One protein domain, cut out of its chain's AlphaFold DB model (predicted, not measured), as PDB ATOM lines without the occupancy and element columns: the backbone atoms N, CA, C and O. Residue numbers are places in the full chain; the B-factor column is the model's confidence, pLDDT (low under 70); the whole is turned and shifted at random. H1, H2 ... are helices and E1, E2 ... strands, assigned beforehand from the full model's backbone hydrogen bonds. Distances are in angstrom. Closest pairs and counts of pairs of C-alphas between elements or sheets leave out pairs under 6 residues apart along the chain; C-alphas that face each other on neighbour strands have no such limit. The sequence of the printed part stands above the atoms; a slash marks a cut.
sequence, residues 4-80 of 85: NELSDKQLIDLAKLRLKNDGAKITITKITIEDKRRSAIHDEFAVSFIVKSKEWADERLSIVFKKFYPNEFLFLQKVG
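This is residues 4 to 80 of the 85 residues of an uncharacterized protein of Parafilimonas terrae (UniProt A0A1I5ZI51). A long, twisted wall of three strands, E1, E2 and E3, has helix H1 packed across one face, and a shorter helix, H2, packs beside residues 14 to 18 of H1, off the sheet. The other face of the sheet has no named helix. The printed part has 77 residues in the order H1, E1, E2, E3, H2, a mixed class of helices and strands; the antiparallel sheet runs E1, E2, E3. It is compact, with a radius of gyration of the C-alphas of 12.6 A, yet elongated, spanning 37 by 24 by 19 A.

Find C-alpha 8 at (31.697, 41.045, -49.028); from there H1, residues 8 to 21, runs 20.0 A. E1, residues 28 to 39, covers 29.3 A, and E2, residues 44 to 53, covers 28.6 A. E3, residues 59 to 64, covers 16.4 A. H2, residues 70 to 78, runs 12.4 A to C-alpha 78 at (22.436, 51.291, -56.882).

Look first at the sheet, a meander, each strand the antiparallel neighbour of the one before. In the hairpin E1 and E2, N 32 and O 50 are 2.9 A apart, within hydrogen-bond range; in the hairpin E2 and E3, N 49 and O 61 are at 2.8 A. H1 is on the sheet at a height of 7.8 A, two layers, a helix on one face of a sheet; it lies over E2 and, only just, with 3 C-alphas, over E1. On the local plane it runs across the strands, at 74 degrees to E2. The closest C-alphas of H1 and E1 are those of Ile 12 and Ile 31, 6.5 A apart. H2 is not on the sheet; it touches H1 at residues 14 to 18 alone, closest at the C-alphas of Leu 14 and Glu 72, 6.5 A, at a shallow tilt of 20 degrees, opposite ways. In H1 and H2 every O i to N i+4 pair is within hydrogen-bond range.

The C-alphas farthest apart, Ile 41 and Lys 54, are 38.7 A apart. The printed part has no cut and no long link. Look for low confidence, pLDDT under 70, at residues 24 and 42.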
ATOM      1  N   ASN A   4      21.238  38.209 -49.850       86.81
ATOM      2  CA  ASN A   4      22.265  37.179 -49.653       86.81
ATOM      3  C   ASN A   4      23.241  37.052 -50.834       86.81
ATOM      4  O   ASN A   4      24.245  36.355 -50.706       86.81
ATOM      5  N   GLU A   5      22.965  37.712 -51.958       90.31
ATOM      6  CA  GLU A   5      23.847  37.752 -53.130       90.31
ATOM      7  C   GLU A   5      24.845  38.926 -53.080       90.31
ATOM      8  O   GLU A   5      25.701  39.051 -53.955       90.31
ATOM      9  N   LEU A   6      24.769  39.791 -52.059       92.50
ATOM     10  CA  LEU A   6      25.722  40.886 -51.883       92.50
ATOM     11  C   LEU A   6      27.137  40.354 -51.615       92.50
ATOM     12  O   LEU A   6      27.373  39.547 -50.709       92.50
ATOM     13  N   SER A   7      28.102  40.878 -52.370       95.25
ATOM     14  CA  SER A   7      29.526  40.615 -52.158       95.25
ATOM     15  C   SER A   7      30.009  41.164 -50.814       95.25
ATOM     16  O   SER A   7      29.471  42.141 -50.287       95.25
ATOM     17  N   ASP A   8      31.100  40.602 -50.293       95.62
ATOM     18  CA  ASP A   8      31.697  41.045 -49.028       95.62
ATOM     19  C   ASP A   8      32.055  42.533 -49.039       95.62
ATOM     20  O   ASP A   8      31.825  43.240 -48.060       95.62
ATOM     21  N   LYS A   9      32.543  43.039 -50.179       96.12
ATOM     22  CA  LYS A   9      32.823  44.466 -50.359       96.12
ATOM     23  C   LYS A   9      31.556  45.310 -50.189       96.12
ATOM     24  O   LYS A   9      31.584  46.295 -49.459       96.12
ATOM     25  N   GLN A  10      30.451  44.922 -50.830       96.25
ATOM     26  CA  GLN A  10      29.181  45.651 -50.728       96.25
ATOM     27  C   GLN A  10      28.613  45.608 -49.305       96.25
ATOM     28  O   GLN A  10      28.098  46.614 -48.825       96.25
ATOM     29  N   LEU A  11      28.745  44.473 -48.613       96.50
ATOM     30  CA  LEU A  11      28.336  44.324 -47.215       96.50
ATOM     31  C   LEU A  11      29.168  45.213 -46.282       96.50
ATOM     32  O   LEU A  11      28.616  45.879 -45.409       96.50
ATOM     33  N   ILE A  12      30.484  45.278 -46.491       96.06
ATOM     34  CA  ILE A  12      31.376  46.161 -45.732       96.06
ATOM     35  C   ILE A  12      31.063  47.637 -46.011       96.06
ATOM     36  O   ILE A  12      31.054  48.445 -45.083       96.06
ATOM     37  N   ASP A  13      30.793  48.013 -47.260       95.50
ATOM     38  CA  ASP A  13      30.436  49.395 -47.595       95.50
ATOM     39  C   ASP A  13      29.078  49.794 -46.989       95.50
ATOM     40  O   ASP A  13      28.940  50.909 -46.482       95.50
ATOM     41  N   LEU A  14      28.117  48.865 -46.921       95.75
ATOM     42  CA  LEU A  14      26.869  49.053 -46.178       95.75
ATOM     43  C   LEU A  14      27.120  49.235 -44.669       95.75
ATOM     44  O   LEU A  14      26.545  50.134 -44.061       95.75
ATOM     45  N   ALA A  15      28.018  48.445 -44.072       94.50
ATOM     46  CA  ALA A  15      28.412  48.596 -42.669       94.50
ATOM     47  C   ALA A  15      29.043  49.964 -42.369       94.50
ATOM     48  O   ALA A  15      28.714  50.590 -41.362       94.50
ATOM     49  N   LYS A  16      29.889  50.484 -43.268       92.88
ATOM     50  CA  LYS A  16      30.433  51.848 -43.142       92.88
ATOM     51  C   LYS A  16      29.335  52.910 -43.193       92.88
ATOM     52  O   LYS A  16      29.395  53.875 -42.433       92.88
ATOM     53  N   LEU A  17      28.353  52.756 -44.088       94.19
ATOM     54  CA  LEU A  17      27.216  53.678 -44.179       94.19
ATOM     55  C   LEU A  17      26.399  53.681 -42.886       94.19
ATOM     56  O   LEU A  17      26.086  54.762 -42.390       94.19
ATOM     57  N   ARG A  18      26.133  52.501 -42.314       93.69
ATOM     58  CA  ARG A  18      25.422  52.351 -41.040       93.69
ATOM     59  C   ARG A  18      26.117  53.094 -39.910       93.69
ATOM     60  O   ARG A  18      25.516  53.974 -39.306       93.69
ATOM     61  N   LEU A  19      27.408  52.833 -39.715       91.06
ATOM     62  CA  LEU A  19      28.201  53.516 -38.690       91.06
ATOM     63  C   LEU A  19      28.178  55.039 -38.892       91.06
ATOM     64  O   LEU A  19      27.966  55.793 -37.947       91.06
ATOM     65  N   LYS A  20      28.302  55.509 -40.139       89.75
ATOM     66  CA  LYS A  20      28.205  56.943 -40.446       89.75
ATOM     67  C   LYS A  20      26.837  57.538 -40.073       89.75
ATOM     68  O   LYS A  20      26.800  58.669 -39.595       89.75
ATOM     69  N   ASN A  21      25.739  56.815 -40.301       88.06
ATOM     70  CA  ASN A  21      24.386  57.257 -39.937       88.06
ATOM     71  C   ASN A  21      24.176  57.323 -38.429       88.06
ATOM     72  O   ASN A  21      23.560  58.268 -37.946       88.06
ATOM     73  N   ASP A  22      24.739  56.364 -37.698       85.50
ATOM     74  CA  ASP A  22      24.645  56.297 -36.240       85.50
ATOM     75  C   ASP A  22      25.496  57.389 -35.548       85.50
ATOM     76  O   ASP A  22      25.563  57.467 -34.324       85.50
ATOM     77  N   GLY A  23      26.137  58.275 -36.324       77.69
ATOM     78  CA  GLY A  23      26.883  59.426 -35.818       77.69
ATOM     79  C   GLY A  23      28.274  59.076 -35.293       77.69
ATOM     80  O   GLY A  23      28.927  59.919 -34.673       77.69
ATOM     81  N   ALA A  24      28.754  57.861 -35.562       69.50
ATOM     82  CA  ALA A  24      30.079  57.416 -35.177       69.50
ATOM     83  C   ALA A  24      31.168  58.274 -35.848       69.50
ATOM     84  O   ALA A  24      31.537  58.064 -37.005       69.50
ATOM     85  N   LYS A  25      31.740  59.225 -35.101       70.00
ATOM     86  CA  LYS A  25      32.993  59.915 -35.459       70.00
ATOM     87  C   LYS A  25      34.201  59.041 -35.104       70.00
ATOM     88  O   LYS A  25      35.081  59.469 -34.368       70.00
ATOM     89  N   ILE A  26      34.199  57.798 -35.576       72.94
ATOM     90  CA  ILE A  26      35.238  56.816 -35.260       72.94
ATOM     91  C   ILE A  26      36.156  56.653 -36.467       72.94
ATOM     92  O   ILE A  26      35.683  56.509 -37.600       72.94
ATOM     93  N   THR A  27      37.465  56.589 -36.231       83.31
ATOM     94  CA  THR A  27      38.419  56.192 -37.265       83.31
ATOM     95  C   THR A  27      38.441  54.669 -37.381       83.31
ATOM     96  O   THR A  27      39.229  53.973 -36.737       83.31
ATOM     97  N   ILE A  28      37.560  54.130 -38.225       87.06
ATOM     98  CA  ILE A  28      37.499  52.692 -38.507       87.06
ATOM     99  C   ILE A  28      38.789  52.256 -39.212       87.06
ATOM    100  O   ILE A  28      39.119  52.750 -40.290       87.06
ATOM    101  N   THR A  29      39.501  51.293 -38.630       88.19
ATOM    102  CA  THR A  29      40.732  50.730 -39.205       88.19
ATOM    103  C   THR A  29      40.455  49.471 -40.014       88.19
ATOM    104  O   THR A  29      41.097  49.242 -41.039       88.19
ATOM    105  N   LYS A  30      39.489  48.650 -39.582       92.50
ATOM    106  CA  LYS A  30      39.119  47.408 -40.265       92.50
ATOM    107  C   LYS A  30      37.673  47.028 -39.970       92.50
ATOM    108  O   LYS A  30      37.224  47.125 -38.836       92.50
ATOM    109  N   ILE A  31      36.977  46.521 -40.983       94.12
ATOM    110  CA  ILE A  31      35.693  45.829 -40.828       94.12
ATOM    111  C   ILE A  31      35.870  44.429 -41.403       94.12
ATOM    112  O   ILE A  31      36.365  44.282 -42.520       94.12
ATOM    113  N   THR A  32      35.498  43.410 -40.635       95.56
ATOM    114  CA  THR A  32      35.558  42.003 -41.057       95.56
ATOM    115  C   THR A  32      34.176  41.391 -40.915       95.56
ATOM    116  O   THR A  32      33.517  41.636 -39.910       95.56
ATOM    117  N   ILE A  33      33.734  40.610 -41.898       96.12
ATOM    118  CA  ILE A  33      32.491  39.841 -41.782       96.12
ATOM    119  C   ILE A  33      32.762  38.665 -40.845       96.12
ATOM    120  O   ILE A  33      33.671  37.878 -41.093       96.12
ATOM    121  N   GLU A  34      32.001  38.588 -39.761       95.19
ATOM    122  CA  GLU A  34      32.064  37.486 -38.800       95.19
ATOM    123  C   GLU A  34      31.160  36.336 -39.249       95.19
ATOM    124  O   GLU A  34      31.589  35.187 -39.269       95.19
ATOM    125  N   ASP A  35      29.919  36.649 -39.632       93.94
ATOM    126  CA  ASP A  35      28.905  35.643 -39.945       93.94
ATOM    127  C   ASP A  35      27.820  36.201 -40.881       93.94
ATOM    128  O   ASP A  35      27.505  37.396 -40.850       93.94
ATOM    129  N   LYS A  36      27.224  35.323 -41.695       93.31
ATOM    130  CA  LYS A  36      26.071  35.608 -42.560       93.31
ATOM    131  C   LYS A  36      24.973  34.597 -42.250       93.31
ATOM    132  O   LYS A  36      25.062  33.435 -42.639       93.31
ATOM    133  N   ARG A  37      23.904  35.042 -41.591       90.50
ATOM    134  CA  ARG A  37      22.772  34.187 -41.219       90.50
ATOM    135  C   ARG A  37      21.587  34.433 -42.133       90.50
ATOM    136  O   ARG A  37      21.141  35.567 -42.292       90.50
ATOM    137  N   ARG A  38      21.037  33.349 -42.677       85.12
ATOM    138  CA  ARG A  38      19.729  33.336 -43.338       85.12
ATOM    139  C   ARG A  38      18.772  32.500 -42.498       85.12
ATOM    140  O   ARG A  38      19.013  31.314 -42.296       85.12
ATOM    141  N   SER A  39      17.696  33.106 -42.013       78.62
ATOM    142  CA  SER A  39      16.590  32.380 -41.394       78.62
ATOM    143  C   SER A  39      15.535  32.088 -42.452       78.62
ATOM    144  O   SER A  39      14.890  33.010 -42.944       78.62
ATOM    145  N   ALA A  40      15.338  30.811 -42.783       73.12
ATOM    146  CA  ALA A  40      14.263  30.388 -43.682       73.12
ATOM    147  C   ALA A  40      12.868  30.567 -43.053       73.12
ATOM    148  O   ALA A  40      11.893  30.759 -43.767       73.12
ATOM    149  N   ILE A  41      12.777  30.525 -41.718       73.06
ATOM    150  CA  ILE A  41      11.507  30.608 -40.976       73.06
ATOM    151  C   ILE A  41      10.963  32.039 -40.970       73.06
ATOM    152  O   ILE A  41       9.755  32.245 -41.044       73.06
ATOM    153  N   HIS A  42      11.851  33.027 -40.882       66.88
ATOM    154  CA  HIS A  42      11.466  34.436 -40.809       66.88
ATOM    155  C   HIS A  42      11.738  35.216 -42.106       66.88
ATOM    156  O   HIS A  42      11.481  36.416 -42.149       66.88
ATOM    157  N   ASP A  43      12.255  34.542 -43.141       71.38
ATOM    158  CA  ASP A  43      12.766  35.148 -44.380       71.38
ATOM    159  C   ASP A  43      13.718  36.327 -44.099       71.38
ATOM    160  O   ASP A  43      13.650  37.404 -44.691       71.38
ATOM    161  N   GLU A  44      14.601  36.137 -43.112       84.12
ATOM    162  CA  GLU A  44      15.520  37.173 -42.648       84.12
ATOM    163  C   GLU A  44      16.938  36.874 -43.090       84.12
ATOM    164  O   GLU A  44      17.462  35.783 -42.857       84.12
ATOM    165  N   PHE A  45      17.592  37.885 -43.650       89.12
ATOM    166  CA  PHE A  45      19.029  37.882 -43.854       89.12
ATOM    167  C   PHE A  45      19.683  38.854 -42.872       89.12
ATOM    168  O   PHE A  45      19.253  40.004 -42.744       89.12
ATOM    169  N   ALA A  46      20.710  38.388 -42.171       92.44
ATOM    170  CA  ALA A  46      21.483  39.180 -41.230       92.44
ATOM    171  C   ALA A  46      22.980  38.944 -41.428       92.44
ATOM    172  O   ALA A  46      23.418  37.821 -41.684       92.44
ATOM    173  N   VAL A  47      23.769  40.005 -41.284       95.19
ATOM    174  CA  VAL A  47      25.230  39.939 -41.373       95.19
ATOM    175  C   VAL A  47      25.836  40.578 -40.136       95.19
ATOM    176  O   VAL A  47      25.473  41.698 -39.773       95.19
ATOM    177  N   SER A  48      26.757  39.860 -39.503       95.88
ATOM    178  CA  SER A  48      27.520  40.327 -38.349       95.88
ATOM    179  C   SER A  48      28.935  40.698 -38.771       95.88
ATOM    180  O   SER A  48      29.560  40.013 -39.583       95.88
ATOM    181  N   PHE A  49      29.446  41.783 -38.203       96.12
ATOM    182  CA  PHE A  49      30.754  42.344 -38.498       96.12
ATOM    183  C   PHE A  49      31.527  42.593 -37.208       96.12
ATOM    184  O   PHE A  49      30.953  43.033 -36.213       96.12
ATOM    185  N   ILE A  50      32.842  42.407 -37.266       95.38
ATOM    186  CA  ILE A  50      33.779  42.930 -36.274       95.38
ATOM    187  C   ILE A  50      34.345  44.238 -36.817       95.38
ATOM    188  O   ILE A  50      34.958  44.263 -37.892       95.38
ATOM    189  N   VAL A  51      34.139  45.317 -36.070       93.62
ATOM    190  CA  VAL A  51      34.602  46.666 -36.380       93.62
ATOM    191  C   VAL A  51      35.760  46.995 -35.450       93.62
ATOM    192  O   VAL A  51      35.608  47.024 -34.233       93.62
ATOM    193  N   LYS A  52      36.928  47.250 -36.036       93.00
ATOM    194  CA  LYS A  52      38.110  47.721 -35.320       93.00
ATOM    195  C   LYS A  52      38.282  49.213 -35.541       93.00
ATOM    196  O   LYS A  52      38.132  49.702 -36.666       93.00
ATOM    197  N   SER A  53      38.653  49.919 -34.485       90.44
ATOM    198  CA  SER A  53      38.971  51.345 -34.525       90.44
ATOM    199  C   SER A  53      40.238  51.646 -33.734       90.44
ATOM    200  O   SER A  53      40.831  50.742 -33.149       90.44
ATOM    201  N   LYS A  54      40.704  52.899 -33.768       86.62
ATOM    202  CA  LYS A  54      41.796  53.339 -32.887       86.62
ATOM    203  C   LYS A  54      41.276  53.784 -31.524       86.62
ATOM    204  O   LYS A  54      42.021  53.764 -30.553       86.62
ATOM    205  N   GLU A  55      40.033  54.240 -31.492       85.81
ATOM    206  CA  GLU A  55      39.435  54.923 -30.359       85.81
ATOM    207  C   GLU A  55      38.743  53.952 -29.396       85.81
ATOM    208  O   GLU A  55      38.745  54.207 -28.193       85.81
ATOM    209  N   TRP A  56      38.178  52.848 -29.894       81.81
ATOM    210  CA  TRP A  56      37.372  51.903 -29.115       81.81
ATOM    211  C   TRP A  56      37.888  50.469 -29.210       81.81
ATOM    212  O   TRP A  56      38.636  50.110 -30.123       81.81
ATOM    213  N   ALA A  57      37.447  49.645 -28.256       84.81
ATOM    214  CA  ALA A  57      37.614  48.200 -28.326       84.81
ATOM    215  C   ALA A  57      36.944  47.636 -29.591       84.81
ATOM    216  O   ALA A  57      36.077  48.274 -30.186       84.81
ATOM    217  N   ASP A  58      37.354  46.436 -30.001       88.06
ATOM    218  CA  ASP A  58      36.723  45.738 -31.120       88.06
ATOM    219  C   ASP A  58      35.215  45.579 -30.843       88.06
ATOM    220  O   ASP A  58      34.818  44.921 -29.879       88.06
ATOM    221  N   GLU A  59      34.377  46.170 -31.696       89.25
ATOM    222  CA  GLU A  59      32.922  46.146 -31.543       89.25
ATOM    223  C   GLU A  59      32.257  45.202 -32.542       89.25
ATOM    224  O   GLU A  59      32.746  44.979 -33.654       89.25
ATOM    225  N   ARG A  60      31.095  44.667 -32.155       91.50
ATOM    226  CA  ARG A  60      30.239  43.886 -33.047       91.50
ATOM    227  C   ARG A  60      29.106  44.744 -33.585       91.50
ATOM    228  O   ARG A  60      28.264  45.215 -32.828       91.50
ATOM    229  N   LEU A  61      29.046  44.862 -34.906       92.25
ATOM    230  CA  LEU A  61      27.921  45.450 -35.626       92.25
ATOM    231  C   LEU A  61      27.100  44.329 -36.262       92.25
ATOM    232  O   LEU A  61      27.661  43.435 -36.886       92.25
ATOM    233  N   SER A  62      25.773  44.399 -36.169       93.12
ATOM    234  CA  SER A  62      24.884  43.488 -36.895       93.12
ATOM    235  C   SER A  62      23.890  44.271 -37.742       93.12
ATOM    236  O   SER A  62      23.262  45.218 -37.267       93.12
ATOM    237  N   ILE A  63      23.750  43.877 -39.007       92.75
ATOM    238  CA  ILE A  63      22.760  44.432 -39.929       92.75
ATOM    239  C   ILE A  63      21.748  43.344 -40.247       92.75
ATOM    240  O   ILE A  63      22.066  42.373 -40.929       92.75
ATOM    241  N   VAL A  64      20.514  43.546 -39.788       90.81
ATOM    242  CA  VAL A  64      19.350  42.751 -40.189       90.81
ATOM    243  C   VAL A  64      18.662  43.471 -41.346       90.81
ATOM    244  O   VAL A  64      18.286  44.640 -41.216       90.81
ATOM    245  N   PHE A  65      18.477  42.789 -42.477       90.19
ATOM    246  CA  PHE A  65      17.987  43.362 -43.738       90.19
ATOM    247  C   PHE A  65      16.460  43.572 -43.747       90.19
ATOM    248  O   PHE A  65      15.745  43.107 -44.629       90.19
ATOM    249  N   LYS A  66      15.962  44.295 -42.739       85.75
ATOM    250  CA  LYS A  66      14.551  44.679 -42.570       85.75
ATOM    251  C   LYS A  66      14.318  46.184 -42.596       85.75
ATOM    252  O   LYS A  66      13.240  46.630 -42.974       85.75
ATOM    253  N   LYS A  67      15.291  46.962 -42.113       84.69
ATOM    254  CA  LYS A  67      15.193  48.419 -41.985       84.69
ATOM    255  C   LYS A  67      16.515  49.059 -42.380       84.69
ATOM    256  O   LYS A  67      17.579  48.644 -41.913       84.69
ATOM    257  N   PHE A  68      16.411  50.088 -43.211       90.81
ATOM    258  CA  PHE A  68      17.543  50.807 -43.774       90.81
ATOM    259  C   PHE A  68      17.353  52.304 -43.578       90.81
ATOM    260  O   PHE A  68      16.238  52.817 -43.694       90.81
ATOM    261  N   TYR A  69      18.454  53.005 -43.327       93.31
ATOM    262  CA  TYR A  69      18.471  54.458 -43.457       93.31
ATOM    263  C   TYR A  69      18.319  54.859 -44.941       93.31
ATOM    264  O   TYR A  69      18.648  54.064 -45.829       93.31
ATOM    265  N   PRO A  70      17.863  56.086 -45.262       93.88
ATOM    266  CA  PRO A  70      17.632  56.493 -46.652       93.88
ATOM    267  C   PRO A  70      18.848  56.329 -47.580       93.88
ATOM    268  O   PRO A  70      18.715  55.908 -48.724       93.88
ATOM    269  N   ASN A  71      20.058  56.613 -47.098       93.38
ATOM    270  CA  ASN A  71      21.294  56.459 -47.874       93.38
ATOM    271  C   ASN A  71      21.698  54.990 -48.101       93.38
ATOM    272  O   ASN A  71      22.244  54.666 -49.153       93.38
ATOM    273  N   GLU A  72      21.413  54.102 -47.148       94.44
ATOM    274  CA  GLU A  72      21.601  52.657 -47.284       94.44
ATOM    275  C   GLU A  72      20.633  52.086 -48.307       94.44
ATOM    276  O   GLU A  72      21.037  51.311 -49.168       94.44
ATOM    277  N   PHE A  73      19.374  52.524 -48.267       93.75
ATOM    278  CA  PHE A  73      18.376  52.147 -49.258       93.75
ATOM    279  C   PHE A  73      18.819  52.547 -50.672       93.75
ATOM    280  O   PHE A  73      18.857  51.709 -51.573       93.75
ATOM    281  N   LEU A  74      19.255  53.801 -50.854       93.69
ATOM    282  CA  LEU A  74      19.791  54.284 -52.130       93.69
ATOM    283  C   LEU A  74      21.032  53.498 -52.579       93.69
ATOM    284  O   LEU A  74      21.186  53.215 -53.766       93.69
ATOM    285  N   PHE A  75      21.924  53.141 -51.652       95.81
ATOM    286  CA  PHE A  75      23.074  52.289 -51.952       95.81
ATOM    287  C   PHE A  75      22.634  50.903 -52.438       95.81
ATOM    288  O   PHE A  75      23.098  50.455 -53.485       95.81
ATOM    289  N   LEU A  76      21.704  50.259 -51.729       94.50
ATOM    290  CA  LEU A  76      21.183  48.934 -52.071       94.50
ATOM    291  C   LEU A  76      20.505  48.927 -53.449       94.50
ATOM    292  O   LEU A  76      20.743  48.019 -54.245       94.50
ATOM    293  N   GLN A  77      19.741  49.972 -53.781       93.44
ATOM    294  CA  GLN A  77      19.183  50.146 -55.126       93.44
ATOM    295  C   GLN A  77      20.280  50.271 -56.191       93.44
ATOM    296  O   GLN A  77      20.218  49.596 -57.218       93.44
ATOM    297  N   LYS A  78      21.314  51.090 -55.944       94.75
ATOM    298  CA  LYS A  78      22.436  51.291 -56.882       94.75
ATOM    299  C   LYS A  78      23.216  50.012 -57.165       94.75
ATOM    300  O   LYS A  78      23.700  49.842 -58.279       94.75
ATOM    301  N   VAL A  79      23.342  49.120 -56.183       93.62
ATOM    302  CA  VAL A  79      24.013  47.826 -56.376       93.62
ATOM    303  C   VAL A  79      23.105  46.757 -56.994       93.62
ATOM    304  O   VAL A  79      23.584  45.663 -57.272       93.62
ATOM    305  N   GLY A  80      21.828  47.059 -57.258       92.56
ATOM    306  CA  GLY A  80      20.915  46.191 -58.008       92.56
ATOM    307  C   GLY A  80      19.930  45.378 -57.161       92.56
ATOM    308  O   GLY A  80      19.281  44.467 -57.691       92.56
TER     309      GLY A  80